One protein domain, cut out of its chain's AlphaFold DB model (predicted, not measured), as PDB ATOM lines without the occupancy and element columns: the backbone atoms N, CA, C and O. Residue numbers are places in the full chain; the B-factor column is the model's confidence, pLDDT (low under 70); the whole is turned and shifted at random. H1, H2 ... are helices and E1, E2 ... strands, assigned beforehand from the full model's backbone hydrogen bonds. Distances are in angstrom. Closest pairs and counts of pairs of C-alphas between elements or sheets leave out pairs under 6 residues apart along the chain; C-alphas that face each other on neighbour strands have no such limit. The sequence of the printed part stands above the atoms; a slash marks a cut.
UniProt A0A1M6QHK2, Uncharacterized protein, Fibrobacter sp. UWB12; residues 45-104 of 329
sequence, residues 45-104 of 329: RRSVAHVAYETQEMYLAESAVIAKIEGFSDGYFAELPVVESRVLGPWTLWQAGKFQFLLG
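Overview. This is residues 45 to 104 of the 329 residues of an uncharacterized protein of Fibrobacter sp. UWB12 (UniProt A0A1M6QHK2). A small, strongly twisted sheet of three strands has one long helix, H1, slantwise over one face; residues 57 to 69 of H1 pack on the sheet, while residues 45 to 56 stick out as a free arm. The 60 printed residues include one named helix, then three named strands, with sheet order E1, E2, E3, antiparallel: a meander, each strand the antiparallel neighbour of the one before. The class is mixed, helices and strands, in two layers. The whole is only just loose, close to compact, with a radius of gyration of the C-alphas of 12.9 A, and flat, spanning 43 by 26 by 13 A.

Arrangement. Inner strand E2, residues 91 to 96, forms a hairpin with edge strand E1, residues 83 to 88; N 86 and O 93 are 2.8 A apart, within hydrogen-bond range. E2 forms another hairpin with edge strand E3, residues 99 to 104, with N 94 and O 101 2.8 A apart, within hydrogen-bond range. H1, residues 45 to 69, is on the sheet at a height over the sheet of 9.1 A, slantwise to the strands at 45 degrees to E2 on the local plane. Its closest C-alphas to E2 are Ala 61 and Ala 96, 5.2 A apart. Every O i to N i+4 pair in H1 is within hydrogen-bond range.

Along the chain. H1 measures 35.6 A from C-alpha 45 at (-39.707, 69.075, -24.145) to C-alpha 69. E1, E2 and E3 measure 15.2 A, 16.2 A and 16.6 A; E3 ends at C-alpha 104, (-20.334, 36.516, -32.718).

Size, cuts and confidence. The C-alphas farthest apart, of Arg 45 and Pro 90, are 43.7 A apart. The printed part has no cut. The link from H1 to E1, residues 70 to 82, is long. Residues 45 and 90 have pLDDT under 70.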
ATOM      1  N   ARG A  45     -39.770  69.878 -25.378       69.94
ATOM      2  CA  ARG A  45     -39.707  69.075 -24.145       69.94
ATOM      3  C   ARG A  45     -40.242  67.658 -24.349       69.94
ATOM      4  O   ARG A  45     -39.635  66.720 -23.854       69.94
ATOM      5  N   ARG A  46     -41.337  67.490 -25.100       73.75
ATOM      6  CA  ARG A  46     -41.880  66.165 -25.450       73.75
ATOM      7  C   ARG A  46     -40.932  65.378 -26.347       73.75
ATOM      8  O   ARG A  46     -40.719  64.203 -26.093       73.75
ATOM      9  N   SER A  47     -40.342  66.026 -27.350       75.12
ATOM     10  CA  SER A  47     -39.354  65.397 -28.231       75.12
ATOM     11  C   SER A  47     -38.105  64.964 -27.454       75.12
ATOM     12  O   SER A  47     -37.697  63.811 -27.538       75.12
ATOM     13  N   VAL A  48     -37.559  65.837 -26.602       79.44
ATOM     14  CA  VAL A  48     -36.409  65.517 -25.739       79.44
ATOM     15  C   VAL A  48     -36.752  64.413 -24.740       79.44
ATOM     16  O   VAL A  48     -35.952  63.505 -24.565       79.44
ATOM     17  N   ALA A  49     -37.934  64.442 -24.119       80.44
ATOM     18  CA  ALA A  49     -38.373  63.383 -23.210       80.44
ATOM     19  C   ALA A  49     -38.547  62.041 -23.935       80.44
ATOM     20  O   ALA A  49     -38.152  61.011 -23.401       80.44
ATOM     21  N   HIS A  50     -39.078  62.048 -25.160       83.12
ATOM     22  CA  HIS A  50     -39.188  60.851 -25.989       83.12
ATOM     23  C   HIS A  50     -37.809  60.295 -26.359       83.12
ATOM     24  O   HIS A  50     -37.569  59.105 -26.199       83.12
ATOM     25  N   VAL A  51     -36.880  61.150 -26.796       83.94
ATOM     26  CA  VAL A  51     -35.497  60.744 -27.092       83.94
ATOM     27  C   VAL A  51     -34.801  60.224 -25.835       83.94
ATOM     28  O   VAL A  51     -34.141  59.192 -25.894       83.94
ATOM     29  N   ALA A  52     -34.972  60.886 -24.688       84.75
ATOM     30  CA  ALA A  52     -34.407  60.443 -23.416       84.75
ATOM     31  C   ALA A  52     -34.957  59.072 -23.006       84.75
ATOM     32  O   ALA A  52     -34.186  58.194 -22.634       84.75
ATOM     33  N   TYR A  53     -36.269  58.868 -23.147       87.69
ATOM     34  CA  TYR A  53     -36.921  57.588 -22.889       87.69
ATOM     35  C   TYR A  53     -36.409  56.485 -23.826       87.69
ATOM     36  O   TYR A  53     -36.005  55.424 -23.361       87.69
ATOM     37  N   GLU A  54     -36.334  56.741 -25.136       85.94
ATOM     38  CA  GLU A  54     -35.800  55.768 -26.097       85.94
ATOM     39  C   GLU A  54     -34.330  55.431 -25.834       85.94
ATOM     40  O   GLU A  54     -33.928  54.275 -25.965       85.94
ATOM     41  N   THR A  55     -33.531  56.428 -25.452       86.75
ATOM     42  CA  THR A  55     -32.119  56.224 -25.116       86.75
ATOM     43  C   THR A  55     -31.992  55.397 -23.837       86.75
ATOM     44  O   THR A  55     -31.167  54.489 -23.782       86.75
ATOM     45  N   GLN A  56     -32.840  55.649 -22.836       89.25
ATOM     46  CA  GLN A  56     -32.879  54.865 -21.603       89.25
ATOM     47  C   GLN A  56     -33.254  53.403 -21.873       89.25
ATOM     48  O   GLN A  56     -32.566  52.506 -21.398       89.25
ATOM     49  N   GLU A  57     -34.296  53.146 -22.670       88.69
ATOM     50  CA  GLU A  57     -34.662  51.778 -23.067       88.69
ATOM     51  C   GLU A  57     -33.519  51.070 -23.804       88.69
ATOM     52  O   GLU A  57     -33.303  49.873 -23.615       88.69
ATOM     53  N   MET A  58     -32.764  51.803 -24.627       86.19
ATOM     54  CA  MET A  58     -31.602  51.257 -25.321       86.19
ATOM     55  C   MET A  58     -30.471  50.901 -24.353       86.19
ATOM     56  O   MET A  58     -29.915  49.811 -24.459       86.19
ATOM     57  N   TYR A  59     -30.163  51.771 -23.387       88.25
ATOM     58  CA  TYR A  59     -29.156  51.484 -22.364       88.25
ATOM     59  C   TYR A  59     -29.546  50.295 -21.486       88.25
ATOM     60  O   TYR A  59     -28.680  49.490 -21.148       88.25
ATOM     61  N   LEU A  60     -30.829  50.142 -21.147       90.56
ATOM     62  CA  LEU A  60     -31.317  48.973 -20.413       90.56
ATOM     63  C   LEU A  60     -31.151  47.692 -21.242       90.56
ATOM     64  O   LEU A  60     -30.675  46.686 -20.723       90.56
ATOM     65  N   ALA A  61     -31.474  47.729 -22.536       88.12
ATOM     66  CA  ALA A  61     -31.272  46.594 -23.432       88.12
ATOM     67  C   ALA A  61     -29.783  46.225 -23.591       88.12
ATOM     68  O   ALA A  61     -29.426  45.053 -23.502       88.12
ATOM     69  N   GLU A  62     -28.902  47.214 -23.772       86.88
ATOM     70  CA  GLU A  62     -27.449  47.004 -23.844       86.88
ATOM     71  C   GLU A  62     -26.893  46.452 -22.529       86.88
ATOM     72  O   GLU A  62     -26.113  45.502 -22.540       86.88
ATOM     73  N   SER A  63     -27.349  46.982 -21.392       88.62
ATOM     74  CA  SER A  63     -26.954  46.497 -20.067       88.62
ATOM     75  C   SER A  63     -27.407  45.057 -19.834       88.62
ATOM     76  O   SER A  63     -26.646  44.269 -19.282       88.62
ATOM     77  N   ALA A  64     -28.605  44.682 -20.295       88.06
ATOM     78  CA  ALA A  64     -29.102  43.307 -20.217       88.06
ATOM     79  C   ALA A  64     -28.228  42.340 -21.025       88.06
ATOM     80  O   ALA A  64     -27.866  41.264 -20.548       88.06
ATOM     81  N   VAL A  65     -27.841  42.744 -22.238       87.38
ATOM     82  CA  VAL A  65     -26.939  41.970 -23.097       87.38
ATOM     83  C   VAL A  65     -25.553  41.837 -22.464       87.38
ATOM     84  O   VAL A  65     -25.007  40.737 -22.439       87.38
ATOM     85  N   ILE A  66     -24.996  42.918 -21.915       86.62
ATOM     86  CA  ILE A  66     -23.701  42.886 -21.220       86.62
ATOM     87  C   ILE A  66     -23.776  41.975 -19.992       86.62
ATOM     88  O   ILE A  66     -22.920  41.114 -19.828       86.62
ATOM     89  N   ALA A  67     -24.822  42.092 -19.171       86.50
ATOM     90  CA  ALA A  67     -25.012  41.230 -18.008       86.50
ATOM     91  C   ALA A  67     -25.055  39.744 -18.404       86.50
ATOM     92  O   ALA A  67     -24.407  38.907 -17.777       86.50
ATOM     93  N   LYS A  68     -25.751  39.410 -19.493       86.69
ATOM     94  CA  LYS A  68     -25.796  38.038 -20.004       86.69
ATOM     95  C   LYS A  68     -24.441  37.554 -20.536       86.69
ATOM     96  O   LYS A  68     -24.099  36.394 -20.330       86.69
ATOM     97  N   ILE A  69     -23.655  38.426 -21.178       84.50
ATOM     98  CA  ILE A  69     -22.277  38.121 -21.617       84.50
ATOM     99  C   ILE A  69     -21.360  37.823 -20.428       84.50
ATOM    100  O   ILE A  69     -20.571  36.886 -20.493       84.50
ATOM    101  N   GLU A  70     -21.490  38.584 -19.345       85.00
ATOM    102  CA  GLU A  70     -20.710  38.408 -18.111       85.00
ATOM    103  C   GLU A  70     -21.176  37.200 -17.269       85.00
ATOM    104  O   GLU A  70     -20.599  36.908 -16.223       85.00
ATOM    105  N   GLY A  71     -22.202  36.467 -17.719       83.88
ATOM    106  CA  GLY A  71     -22.669  35.232 -17.085       83.88
ATOM    107  C   GLY A  71     -23.682  35.425 -15.956       83.88
ATOM    108  O   GLY A  71     -23.943  34.478 -15.211       83.88
ATOM    109  N   PHE A  72     -24.279  36.611 -15.815       86.88
ATOM    110  CA  PHE A  72     -25.385  36.808 -14.878       86.88
ATOM    111  C   PHE A  72     -26.635  36.054 -15.356       86.88
ATOM    112  O   PHE A  72     -26.974  36.069 -16.540       86.88
ATOM    113  N   SER A  73     -27.335  35.399 -14.426       82.00
ATOM    114  CA  SER A  73     -28.575  34.681 -14.728       82.00
ATOM    115  C   SER A  73     -29.697  35.636 -15.137       82.00
ATOM    116  O   SER A  73     -29.765  36.774 -14.661       82.00
ATOM    117  N   ASP A  74     -30.628  35.147 -15.959       75.88
ATOM    118  CA  ASP A  74     -31.830  35.904 -16.310       75.88
ATOM    119  C   ASP A  74     -32.573  36.324 -15.020       75.88
ATOM    120  O   ASP A  74     -32.768  35.524 -14.103       75.88
ATOM    121  N   GLY A  75     -32.940  37.605 -14.918       77.88
ATOM    122  CA  GLY A  75     -33.606  38.165 -13.736       77.88
ATOM    123  C   GLY A  75     -32.691  38.555 -12.565       77.88
ATOM    124  O   GLY A  75     -33.205  39.045 -11.563       77.88
ATOM    125  N   TYR A  76     -31.361  38.408 -12.676       84.81
ATOM    126  CA  TYR A  76     -30.419  38.901 -11.653       84.81
ATOM    127  C   TYR A  76     -30.573  40.414 -11.407       84.81
ATOM    128  O   TYR A  76     -30.533  40.878 -10.269       84.81
ATOM    129  N   PHE A  77     -30.817  41.178 -12.474       88.06
ATOM    130  CA  PHE A  77     -31.192  42.588 -12.404       88.06
ATOM    131  C   PHE A  77     -32.668  42.742 -12.785       88.06
ATOM    132  O   PHE A  77     -33.020  42.624 -13.956       88.06
ATOM    133  N   ALA A  78     -33.531  43.023 -11.806       84.38
ATOM    134  CA  ALA A  78     -34.985  43.091 -12.002       84.38
ATOM    135  C   ALA A  78     -35.443  44.199 -12.975       84.38
ATOM    136  O   ALA A  78     -36.525  44.112 -13.549       84.38
ATOM    137  N   GLU A  79     -34.627  45.237 -13.157       87.38
ATOM    138  CA  GLU A  79     -34.917  46.381 -14.031       87.38
ATOM    139  C   GLU A  79     -34.530  46.132 -15.498       87.38
ATOM    140  O   GLU A  79     -34.905  46.908 -16.379       87.38
ATOM    141  N   LEU A  80     -33.765  45.068 -15.776       89.19
ATOM    142  CA  LEU A  80     -33.276  44.766 -17.117       89.19
ATOM    143  C   LEU A  80     -34.269  43.878 -17.880       89.19
ATOM    144  O   LEU A  80     -34.826  42.937 -17.311       89.19
ATOM    145  N   PRO A  81     -34.489  44.136 -19.184       88.69
ATOM    146  CA  PRO A  81     -35.320  43.270 -20.007       88.69
ATOM    147  C   PRO A  81     -34.713  41.867 -20.126       88.69
ATOM    148  O   PRO A  81     -33.495  41.701 -20.178       88.69
ATOM    149  N   VAL A  82     -35.576  40.856 -20.239       87.94
ATOM    150  CA  VAL A  82     -35.149  39.484 -20.538       87.94
ATOM    151  C   VAL A  82     -34.516  39.445 -21.929       87.94
ATOM    152  O   VAL A  82     -35.046  40.026 -22.880       87.94
ATOM    153  N   VAL A  83     -33.375  38.763 -22.037       87.81
ATOM    154  CA  VAL A  83     -32.642  38.613 -23.295       87.81
ATOM    155  C   VAL A  83     -32.944  37.246 -23.897       87.81
ATOM    156  O   VAL A  83     -32.427  36.223 -23.439       87.81
ATOM    157  N   GLU A  84     -33.751  37.223 -24.948       87.81
ATOM    158  CA  GLU A  84     -34.038  36.013 -25.716       87.81
ATOM    159  C   GLU A  84     -32.914  35.749 -26.719       87.81
ATOM    160  O   GLU A  84     -32.458  36.665 -27.401       87.81
ATOM    161  N   SER A  85     -32.463  34.499 -26.839       83.19
ATOM    162  CA  SER A  85     -31.403  34.115 -27.776       83.19
ATOM    163  C   SER A  85     -31.933  33.220 -28.888       83.19
ATOM    164  O   SER A  85     -32.558  32.195 -28.622       83.19
ATOM    165  N   ARG A  86     -31.607  33.554 -30.136       79.81
ATOM    166  CA  ARG A  86     -31.918  32.756 -31.321       79.81
ATOM    167  C   ARG A  86     -30.666  32.546 -32.163       79.81
ATOM    168  O   ARG A  86     -29.989  33.503 -32.523       79.81
ATOM    169  N   VAL A  87     -30.387  31.304 -32.548       70.69
ATOM    170  CA  VAL A  87     -29.286  31.000 -33.473       70.69
ATOM    171  C   VAL A  87     -29.656  31.467 -34.885       70.69
ATOM    172  O   VAL A  87     -30.702  31.097 -35.423       70.69
ATOM    173  N   LEU A  88     -28.789  32.277 -35.491       72.56
ATOM    174  CA  LEU A  88     -28.891  32.771 -36.861       72.56
ATOM    175  C   LEU A  88     -27.649  32.316 -37.644       72.56
ATOM    176  O   LEU A  88     -26.690  33.066 -37.821       72.56
ATOM    177  N   GLY A  89     -27.663  31.053 -38.084       70.06
ATOM    178  CA  GLY A  89     -26.510  30.388 -38.704       70.06
ATOM    179  C   GLY A  89     -25.307  30.306 -37.767       70.06
ATOM    180  O   GLY A  89     -25.439  29.635 -36.745       70.06
ATOM    181  N   PRO A  90     -24.159  30.946 -38.075       67.50
ATOM    182  CA  PRO A  90     -22.970  30.912 -37.217       67.50
ATOM    183  C   PRO A  90     -23.027  31.932 -36.078       67.50
ATOM    184  O   PRO A  90     -22.174  31.898 -35.196       67.50
ATOM    185  N   TRP A  91     -23.972  32.869 -36.121       79.44
ATOM    186  CA  TRP A  91     -24.108  33.937 -35.141       79.44
ATOM    187  C   TRP A  91     -25.305  33.677 -34.248       79.44
ATOM    188  O   TRP A  91     -26.205  32.899 -34.576       79.44
ATOM    189  N   THR A  92     -25.340  34.386 -33.130       78.75
ATOM    190  CA  THR A  92     -26.494  34.372 -32.239       78.75
ATOM    191  C   THR A  92     -27.142  35.742 -32.272       78.75
ATOM    192  O   THR A  92     -26.494  36.755 -32.039       78.75
ATOM    193  N   LEU A  93     -28.427  35.787 -32.594       82.88
ATOM    194  CA  LEU A  93     -29.238  36.980 -32.464       82.88
ATOM    195  C   LEU A  93     -29.814  37.003 -31.051       82.88
ATOM    196  O   LEU A  93     -30.538  36.086 -30.669       82.88
ATOM    197  N   TRP A  94     -29.504  38.033 -30.280       87.19
ATOM    198  CA  TRP A  94     -30.159  38.292 -29.007       87.19
ATOM    199  C   TRP A  94     -31.170  39.413 -29.154       87.19
ATOM    200  O   TRP A  94     -30.921  40.406 -29.835       87.19
ATOM    201  N   GLN A  95     -32.313  39.258 -28.507       88.06
ATOM    202  CA  GLN A  95     -33.364  40.257 -28.477       88.06
ATOM    203  C   GLN A  95     -33.607  40.682 -27.035       88.06
ATOM    204  O   GLN A  95     -33.835  39.844 -26.171       88.06
ATOM    205  N   ALA A  96     -33.566  41.989 -26.792       88.25
ATOM    206  CA  ALA A  96     -33.856  42.591 -25.497       88.25
ATOM    207  C   ALA A  96     -34.886  43.709 -25.709       88.25
ATOM    208  O   ALA A  96     -34.578  44.785 -26.232       88.25
ATOM    209  N   GLY A  97     -36.149  43.417 -25.386       86.69
ATOM    210  CA  GLY A  97     -37.280  44.288 -25.714       86.69
ATOM    211  C   GLY A  97     -37.433  44.491 -27.229       86.69
ATOM    212  O   GLY A  97     -37.632  43.536 -27.979       86.69
ATOM    213  N   LYS A  98     -37.331  45.748 -27.681       86.44
ATOM    214  CA  LYS A  98     -37.461  46.156 -29.098       86.44
ATOM    215  C   LYS A  98     -36.131  46.226 -29.863       86.44
ATOM    216  O   LYS A  98     -36.098  46.685 -31.007       86.44
ATOM    217  N   PHE A  99     -35.030  45.828 -29.230       84.94
ATOM    218  CA  PHE A  99     -33.695  45.887 -29.815       84.94
ATOM    219  C   PHE A  99     -33.158  44.486 -30.083       84.94
ATOM    220  O   PHE A  99     -33.337  43.566 -29.285       84.94
ATOM    221  N   GLN A 100     -32.479  44.347 -31.215       84.50
ATOM    222  CA  GLN A 100     -31.795  43.138 -31.638       84.50
ATOM    223  C   GLN A 100     -30.292  43.373 -31.695       84.50
ATOM    224  O   GLN A 100     -29.824  44.388 -32.216       84.50
ATOM    225  N   PHE A 101     -29.556  42.391 -31.199       82.12
ATOM    226  CA  PHE A 101     -28.113  42.385 -31.087       82.12
ATOM    227  C   PHE A 101     -27.579  41.149 -31.798       82.12
ATOM    228  O   PHE A 101     -27.975  40.032 -31.479       82.12
ATOM    229  N   LEU A 102     -26.698  41.334 -32.775       76.25
ATOM    230  CA  LEU A 102     -25.996  40.214 -33.396       76.25
ATOM    231  C   LEU A 102     -24.701  39.960 -32.631       76.25
ATOM    232  O   LEU A 102     -23.845  40.848 -32.551       76.25
ATOM    233  N   LEU A 103     -24.568  38.755 -32.091       76.25
ATOM    234  CA  LEU A 103     -23.378  38.288 -31.402       76.25
ATOM    235  C   LEU A 103     -22.607  37.309 -32.269       76.25
ATOM    236  O   LEU A 103     -23.162  36.381 -32.862       76.25
ATOM    237  N   GLY A 104     -21.298  37.506 -32.275       73.06
ATOM    238  CA  GLY A 104     -20.334  36.516 -32.718       73.06
ATOM    239  C   GLY A 104     -19.250  36.359 -31.668       73.06
ATOM    240  O   GLY A 104     -19.301  36.964 -30.597       73.06
TER     241      GLY A 104